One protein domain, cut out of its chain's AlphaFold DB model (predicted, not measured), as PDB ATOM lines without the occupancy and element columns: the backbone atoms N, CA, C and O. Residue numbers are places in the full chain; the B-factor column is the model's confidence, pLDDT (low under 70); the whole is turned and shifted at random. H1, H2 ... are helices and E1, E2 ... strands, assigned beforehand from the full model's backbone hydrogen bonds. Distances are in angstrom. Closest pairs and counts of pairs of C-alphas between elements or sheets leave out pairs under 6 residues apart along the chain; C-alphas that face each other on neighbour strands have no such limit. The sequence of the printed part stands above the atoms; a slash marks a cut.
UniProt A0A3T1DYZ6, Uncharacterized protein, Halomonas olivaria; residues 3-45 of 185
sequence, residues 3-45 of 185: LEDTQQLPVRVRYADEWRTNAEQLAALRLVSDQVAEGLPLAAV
ATOM      1  N   LEU A   3      77.227 121.662 117.275       83.44
ATOM      2  CA  LEU A   3      77.536 121.266 118.644       83.44
ATOM      3  C   LEU A   3      78.296 122.418 119.294       83.44
ATOM      4  O   LEU A   3      79.383 122.766 118.833       83.44
ATOM      5  N   GLU A   4      77.708 123.010 120.326       87.12
ATOM      6  CA  GLU A   4      78.333 124.065 121.116       87.12
ATOM      7  C   GLU A   4      78.431 123.566 122.560       87.12
ATOM      8  O   GLU A   4      77.421 123.357 123.233       87.12
ATOM      9  N   ASP A   5      79.664 123.283 122.990       86.75
ATOM     10  CA  ASP A   5      79.991 122.642 124.267       86.75
ATOM     11  C   ASP A   5      79.240 121.305 124.474       86.75
ATOM     12  O   ASP A   5      79.561 120.304 123.829       86.75
ATOM     13  N   THR A   6      78.198 121.281 125.310       87.31
ATOM     14  CA  THR A   6      77.355 120.097 125.573       87.31
ATOM     15  C   THR A   6      75.958 120.179 124.947       87.31
ATOM     16  O   THR A   6      75.156 119.254 125.107       87.31
ATOM     17  N   GLN A   7      75.641 121.252 124.215       84.12
ATOM     18  CA  GLN A   7      74.322 121.472 123.622       84.12
ATOM     19  C   GLN A   7      74.324 121.254 122.107       84.12
ATOM     20  O   GLN A   7      75.218 121.686 121.380       84.12
ATOM     21  N   GLN A   8      73.276 120.591 121.615       88.06
ATOM     22  CA  GLN A   8      73.034 120.412 120.185       88.06
ATOM     23  C   GLN A   8      72.004 121.427 119.699       88.06
ATOM     24  O   GLN A   8      70.825 121.346 120.050       88.06
ATOM     25  N   LEU A   9      72.441 122.356 118.847       90.88
ATOM     26  CA  LEU A   9      71.575 123.367 118.249       90.88
ATOM     27  C   LEU A   9      71.152 122.952 116.828       90.88
ATOM     28  O   LEU A   9      71.995 122.646 115.966       90.88
ATOM     29  N   PRO A  10      69.839 122.932 116.526       91.12
ATOM     30  CA  PRO A  10      69.365 122.670 115.178       91.12
ATOM     31  C   PRO A  10      69.637 123.882 114.279       91.12
ATOM     32  O   PRO A  10      69.072 124.955 114.463       91.12
ATOM     33  N   VAL A  11      70.469 123.691 113.253       90.31
ATOM     34  CA  VAL A  11      70.705 124.693 112.204       90.31
ATOM     35  C   VAL A  11      69.723 124.441 111.065       90.31
ATOM     36  O   VAL A  11      69.644 123.324 110.551       90.31
ATOM     37  N   ARG A  12      68.965 125.471 110.681       92.56
ATOM     38  CA  ARG A  12      67.992 125.429 109.582       92.56
ATOM     39  C   ARG A  12      68.269 126.572 108.616       92.56
ATOM     40  O   ARG A  12      68.366 127.716 109.043       92.56
ATOM     41  N   VAL A  13      68.329 126.263 107.326       90.06
ATOM     42  CA  VAL A  13      68.352 127.270 106.258       90.06
ATOM     43  C   VAL A  13      66.914 127.553 105.847       90.06
ATOM     44  O   VAL A  13      66.145 126.625 105.591       90.06
ATOM     45  N   ARG A  14      66.530 128.828 105.833       89.19
ATOM     46  CA  ARG A  14      65.194 129.285 105.436       89.19
ATOM     47  C   ARG A  14      65.318 130.607 104.686       89.19
ATOM     48  O   ARG A  14      66.165 131.423 105.033       89.19
ATOM     49  N   TYR A  15      64.455 130.813 103.693       86.25
ATOM     50  CA  TYR A  15      64.273 132.118 103.058       86.25
ATOM     51  C   TYR A  15      63.721 133.141 104.058       86.25
ATOM     52  O   TYR A  15      63.023 132.768 105.009       86.25
ATOM     53  N   ALA A  16      64.028 134.419 103.818       87.38
ATOM     54  CA  ALA A  16      63.506 135.525 104.611       87.38
ATOM     55  C   ALA A  16      61.970 135.575 104.563       87.38
ATOM     56  O   ALA A  16      61.336 135.124 103.605       87.38
ATOM     57  N   ASP A  17      61.370 136.115 105.620       86.38
ATOM     58  CA  ASP A  17      59.927 136.041 105.873       86.38
ATOM     59  C   ASP A  17      59.078 136.699 104.779       86.38
ATOM     60  O   ASP A  17      58.006 136.202 104.429       86.38
ATOM     61  N   GLU A  18      59.612 137.752 104.168       86.50
ATOM     62  CA  GLU A  18      59.019 138.475 103.042       86.50
ATOM     63  C   GLU A  18      58.773 137.607 101.794       86.50
ATOM     64  O   GLU A  18      57.909 137.941 100.996       86.50
ATOM     65  N   TRP A  19      59.473 136.478 101.635       82.38
ATOM     66  CA  TRP A  19      59.323 135.576 100.483       82.38
ATOM     67  C   TRP A  19      58.346 134.418 100.738       82.38
ATOM     68  O   TRP A  19      58.106 133.602  99.849       82.38
ATOM     69  N   ARG A  20      57.794 134.305 101.955       82.50
ATOM     70  CA  ARG A  20      57.000 133.140 102.407       82.50
ATOM     71  C   ARG A  20      55.691 133.500 103.110       82.50
ATOM     72  O   ARG A  20      55.112 132.647 103.781       82.50
ATOM     73  N   THR A  21      55.266 134.757 103.017       85.94
ATOM     74  CA  THR A  21      54.061 135.244 103.707       85.94
ATOM     75  C   THR A  21      52.823 135.101 102.823       85.94
ATOM     76  O   THR A  21      51.761 134.739 103.323       85.94
ATOM     77  N   ASN A  22      52.975 135.282 101.507       86.50
ATOM     78  CA  ASN A  22      51.869 135.230 100.551       86.50
ATOM     79  C   ASN A  22      52.059 134.125  99.504       86.50
ATOM     80  O   ASN A  22      53.181 133.825  99.089       86.50
ATOM     81  N   ALA A  23      50.949 133.554  99.026       84.50
ATOM     82  CA  ALA A  23      50.955 132.502  98.003       84.50
ATOM     83  C   ALA A  23      51.610 132.963  96.684       84.50
ATOM     84  O   ALA A  23      52.329 132.198  96.051       84.50
ATOM     85  N   GLU A  24      51.427 134.230  96.313       86.12
ATOM     86  CA  GLU A  24      52.032 134.848  95.123       86.12
ATOM     87  C   GLU A  24      53.563 134.930  95.225       86.12
ATOM     88  O   GLU A  24      54.277 134.657  94.262       86.12
ATOM     89  N   GLN A  25      54.084 135.247  96.414       86.69
ATOM     90  CA  GLN A  25      55.526 135.315  96.677       86.69
ATOM     91  C   GLN A  25      56.156 133.921  96.669       86.69
ATOM     92  O   GLN A  25      57.236 133.733  96.112       86.69
ATOM     93  N   LEU A  26      55.445 132.932  97.222       86.12
ATOM     94  CA  LEU A  26      55.822 131.521  97.143       86.12
ATOM     95  C   LEU A  26      55.885 131.046  95.686       86.12
ATOM     96  O   LEU A  26      56.847 130.388  95.300       86.12
ATOM     97  N   ALA A  27      54.905 131.421  94.862       86.88
ATOM     98  CA  ALA A  27      54.870 131.080  93.441       86.88
ATOM     99  C   ALA A  27      56.025 131.725  92.643       86.88
ATOM    100  O   ALA A  27      56.546 131.118  91.704       86.88
ATOM    101  N   ALA A  28      56.467 132.922  93.041       87.69
ATOM    102  CA  ALA A  28      57.597 133.629  92.439       87.69
ATOM    103  C   ALA A  28      58.982 133.151  92.929       87.69
ATOM    104  O   ALA A  28      60.005 133.636  92.432       87.69
ATOM    105  N   LEU A  29      59.043 132.214  93.885       87.56
ATOM    106  CA  LEU A  29      60.301 131.723  94.444       87.56
ATOM    107  C   LEU A  29      61.147 131.047  93.361       87.56
ATOM    108  O   LEU A  29      60.686 130.125  92.690       87.56
ATOM    109  N   ARG A  30      62.398 131.487  93.200       86.69
ATOM    110  CA  ARG A  30      63.306 130.936  92.189       86.69
ATOM    111  C   ARG A  30      64.011 129.692  92.706       86.69
ATOM    112  O   ARG A  30      64.727 129.732  93.705       86.69
ATOM    113  N   LEU A  31      63.833 128.595  91.987       85.00
ATOM    114  CA  LEU A  31      64.552 127.348  92.183       85.00
ATOM    115  C   LEU A  31      65.792 127.364  91.295       85.00
ATOM    116  O   LEU A  31      65.687 127.365  90.068       85.00
ATOM    117  N   VAL A  32      66.967 127.404  91.915       84.81
ATOM    118  CA  VAL A  32      68.244 127.303  91.204       84.81
ATOM    119  C   VAL A  32      68.571 125.824  91.014       84.81
ATOM    120  O   VAL A  32      68.430 125.025  91.939       84.81
ATOM    121  N   SER A  33      68.987 125.464  89.807       81.38
ATOM    122  CA  SER A  33      69.454 124.124  89.456       81.38
ATOM    123  C   SER A  33      70.783 124.259  88.728       81.38
ATOM    124  O   SER A  33      70.990 125.243  88.020       81.38
ATOM    125  N   ASP A  34      71.649 123.254  88.837       80.44
ATOM    126  CA  ASP A  34      72.949 123.222  88.153       80.44
ATOM    127  C   ASP A  34      72.831 123.400  86.625       80.44
ATOM    128  O   ASP A  34      73.779 123.826  85.974       80.44
ATOM    129  N   GLN A  35      71.658 123.106  86.047       77.50
ATOM    130  CA  GLN A  35      71.375 123.265  84.615       77.50
ATOM    131  C   GLN A  35      70.756 124.622  84.237       77.50
ATOM    132  O   GLN A  35      70.749 124.976  83.059       77.50
ATOM    133  N   VAL A  36      70.225 125.383  85.200       74.56
ATOM    134  CA  VAL A  36      69.508 126.647  84.957       74.56
ATOM    135  C   VAL A  36      70.072 127.727  85.876       74.56
ATOM    136  O   VAL A  36      69.616 127.913  87.005       74.56
ATOM    137  N   ALA A  37      71.064 128.456  85.361       69.06
ATOM    138  CA  ALA A  37      71.824 129.454  86.115       69.06
ATOM    139  C   ALA A  37      70.973 130.630  86.637       69.06
ATOM    140  O   ALA A  37      71.254 131.156  87.708       69.06
ATOM    141  N   GLU A  38      69.916 131.031  85.919       78.12
ATOM    142  CA  GLU A  38      69.042 132.147  86.333       78.12
ATOM    143  C   GLU A  38      67.916 131.740  87.305       78.12
ATOM    144  O   GLU A  38      67.243 132.607  87.880       78.12
ATOM    145  N   GLY A  39      67.749 130.432  87.532       81.06
ATOM    146  CA  GLY A  39      66.683 129.845  88.340       81.06
ATOM    147  C   GLY A  39      65.296 129.912  87.686       81.06
ATOM    148  O   GLY A  39      64.965 130.839  86.953       81.06
ATOM    149  N   LEU A  40      64.459 128.915  87.969       87.75
ATOM    150  CA  LEU A  40      63.094 128.812  87.448       87.75
ATOM    151  C   LEU A  40      62.080 129.141  88.562       87.75
ATOM    152  O   LEU A  40      62.258 128.647  89.677       87.75
ATOM    153  N   PRO A  41      61.030 129.956  88.327       88.19
ATOM    154  CA  PRO A  41      60.029 130.228  89.354       88.19
ATOM    155  C   PRO A  41      59.239 128.962  89.706       88.19
ATOM    156  O   PRO A  41      58.928 128.153  88.830       88.19
ATOM    157  N   LEU A  42      58.861 128.816  90.978       87.94
ATOM    158  CA  LEU A  42      58.088 127.677  91.482       87.94
ATOM    159  C   LEU A  42      56.775 127.478  90.703       87.94
ATOM    160  O   LEU A  42      56.395 126.342  90.429       87.94
ATOM    161  N   ALA A  43      56.139 128.569  90.271       89.50
ATOM    162  CA  ALA A  43      54.923 128.545  89.456       89.50
ATOM    163  C   ALA A  43      55.067 127.793  88.118       89.50
ATOM    164  O   ALA A  43      54.075 127.319  87.573       89.50
ATOM    165  N   ALA A  44      56.282 127.688  87.566       87.44
ATOM    166  CA  ALA A  44      56.514 126.976  86.309       87.44
ATOM    167  C   ALA A  44      56.559 125.447  86.483       87.44
ATOM    168  O   ALA A  44      56.521 124.722  85.491       87.44
ATOM    169  N   VAL A  45      56.658 124.955  87.725       89.44
ATOM    170  CA  VAL A  45      56.786 123.521  88.042       89.44
ATOM    171  C   VAL A  45      55.701 123.000  88.982       89.44
ATOM    172  O   VAL A  45      55.502 121.789  89.057       89.44
TER     173      VAL A  45
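This is residues 3 to 45 of the 185 residues of an uncharacterized protein of Halomonas olivaria (UniProt A0A3T1DYZ6). A long arm of chain leads to a small head, in which the short helix H1 sits at one end of a two-stranded hairpin, E2 and E3. The arm makes the length of this extended model; residues 4 to 10, of which 7 to 9 belong to E1, stick out free, and residues 3 to 4 fold back beside E1. The printed part has 43 residues, with named elements in the order E1, H1, E2, E3, and the sheet E2 - E3 is antiparallel. The class is mixed, helices and strands, with under half of the residues in named elements. The radius of gyration of the C-alphas is 15.3 A, and the outline is flat, 45 by 28 by 14 A.

Find C-alpha 7 at (74.322, 121.472, 123.622), where E1 begins; it runs over residues 7 to 9. H1 covers residues 23 to 27, from C-alpha 23 at (50.955, 132.502, 98.003). E2 is residues 30 to 33, 9.6 A long. E3 is residues 36 to 41, 11.0 A long, ending at C-alpha 41, (60.029, 130.228, 89.354).

Look first at residues 3 to 4, paired antiparallel with residues 7 to 8 of E1. E1 pairs with no named strand and is apart from H1, E2 and E3. In H1, the O i to N i+4 pair is within hydrogen-bond range. The closest C-alphas of H1 and E3, those of Ala 27 and Pro 41, are 6.6 A apart. E2 and E3 form a hairpin, antiparallel at 143 degrees; N 31 and O 40 are within hydrogen-bond range at 2.8 A, as are N 36 and O 33 at 2.9 A.

The C-alphas of Thr 6 and Ala 44, the two farthest apart, are 45.0 A from each other. The printed part has no cut. The link from E1 to H1, 13 residues, is long; those from H1 to E2 and from E2 to E3 are tight. The mean pLDDT of the printed part is 85.6, and residue 37 alone is under 70.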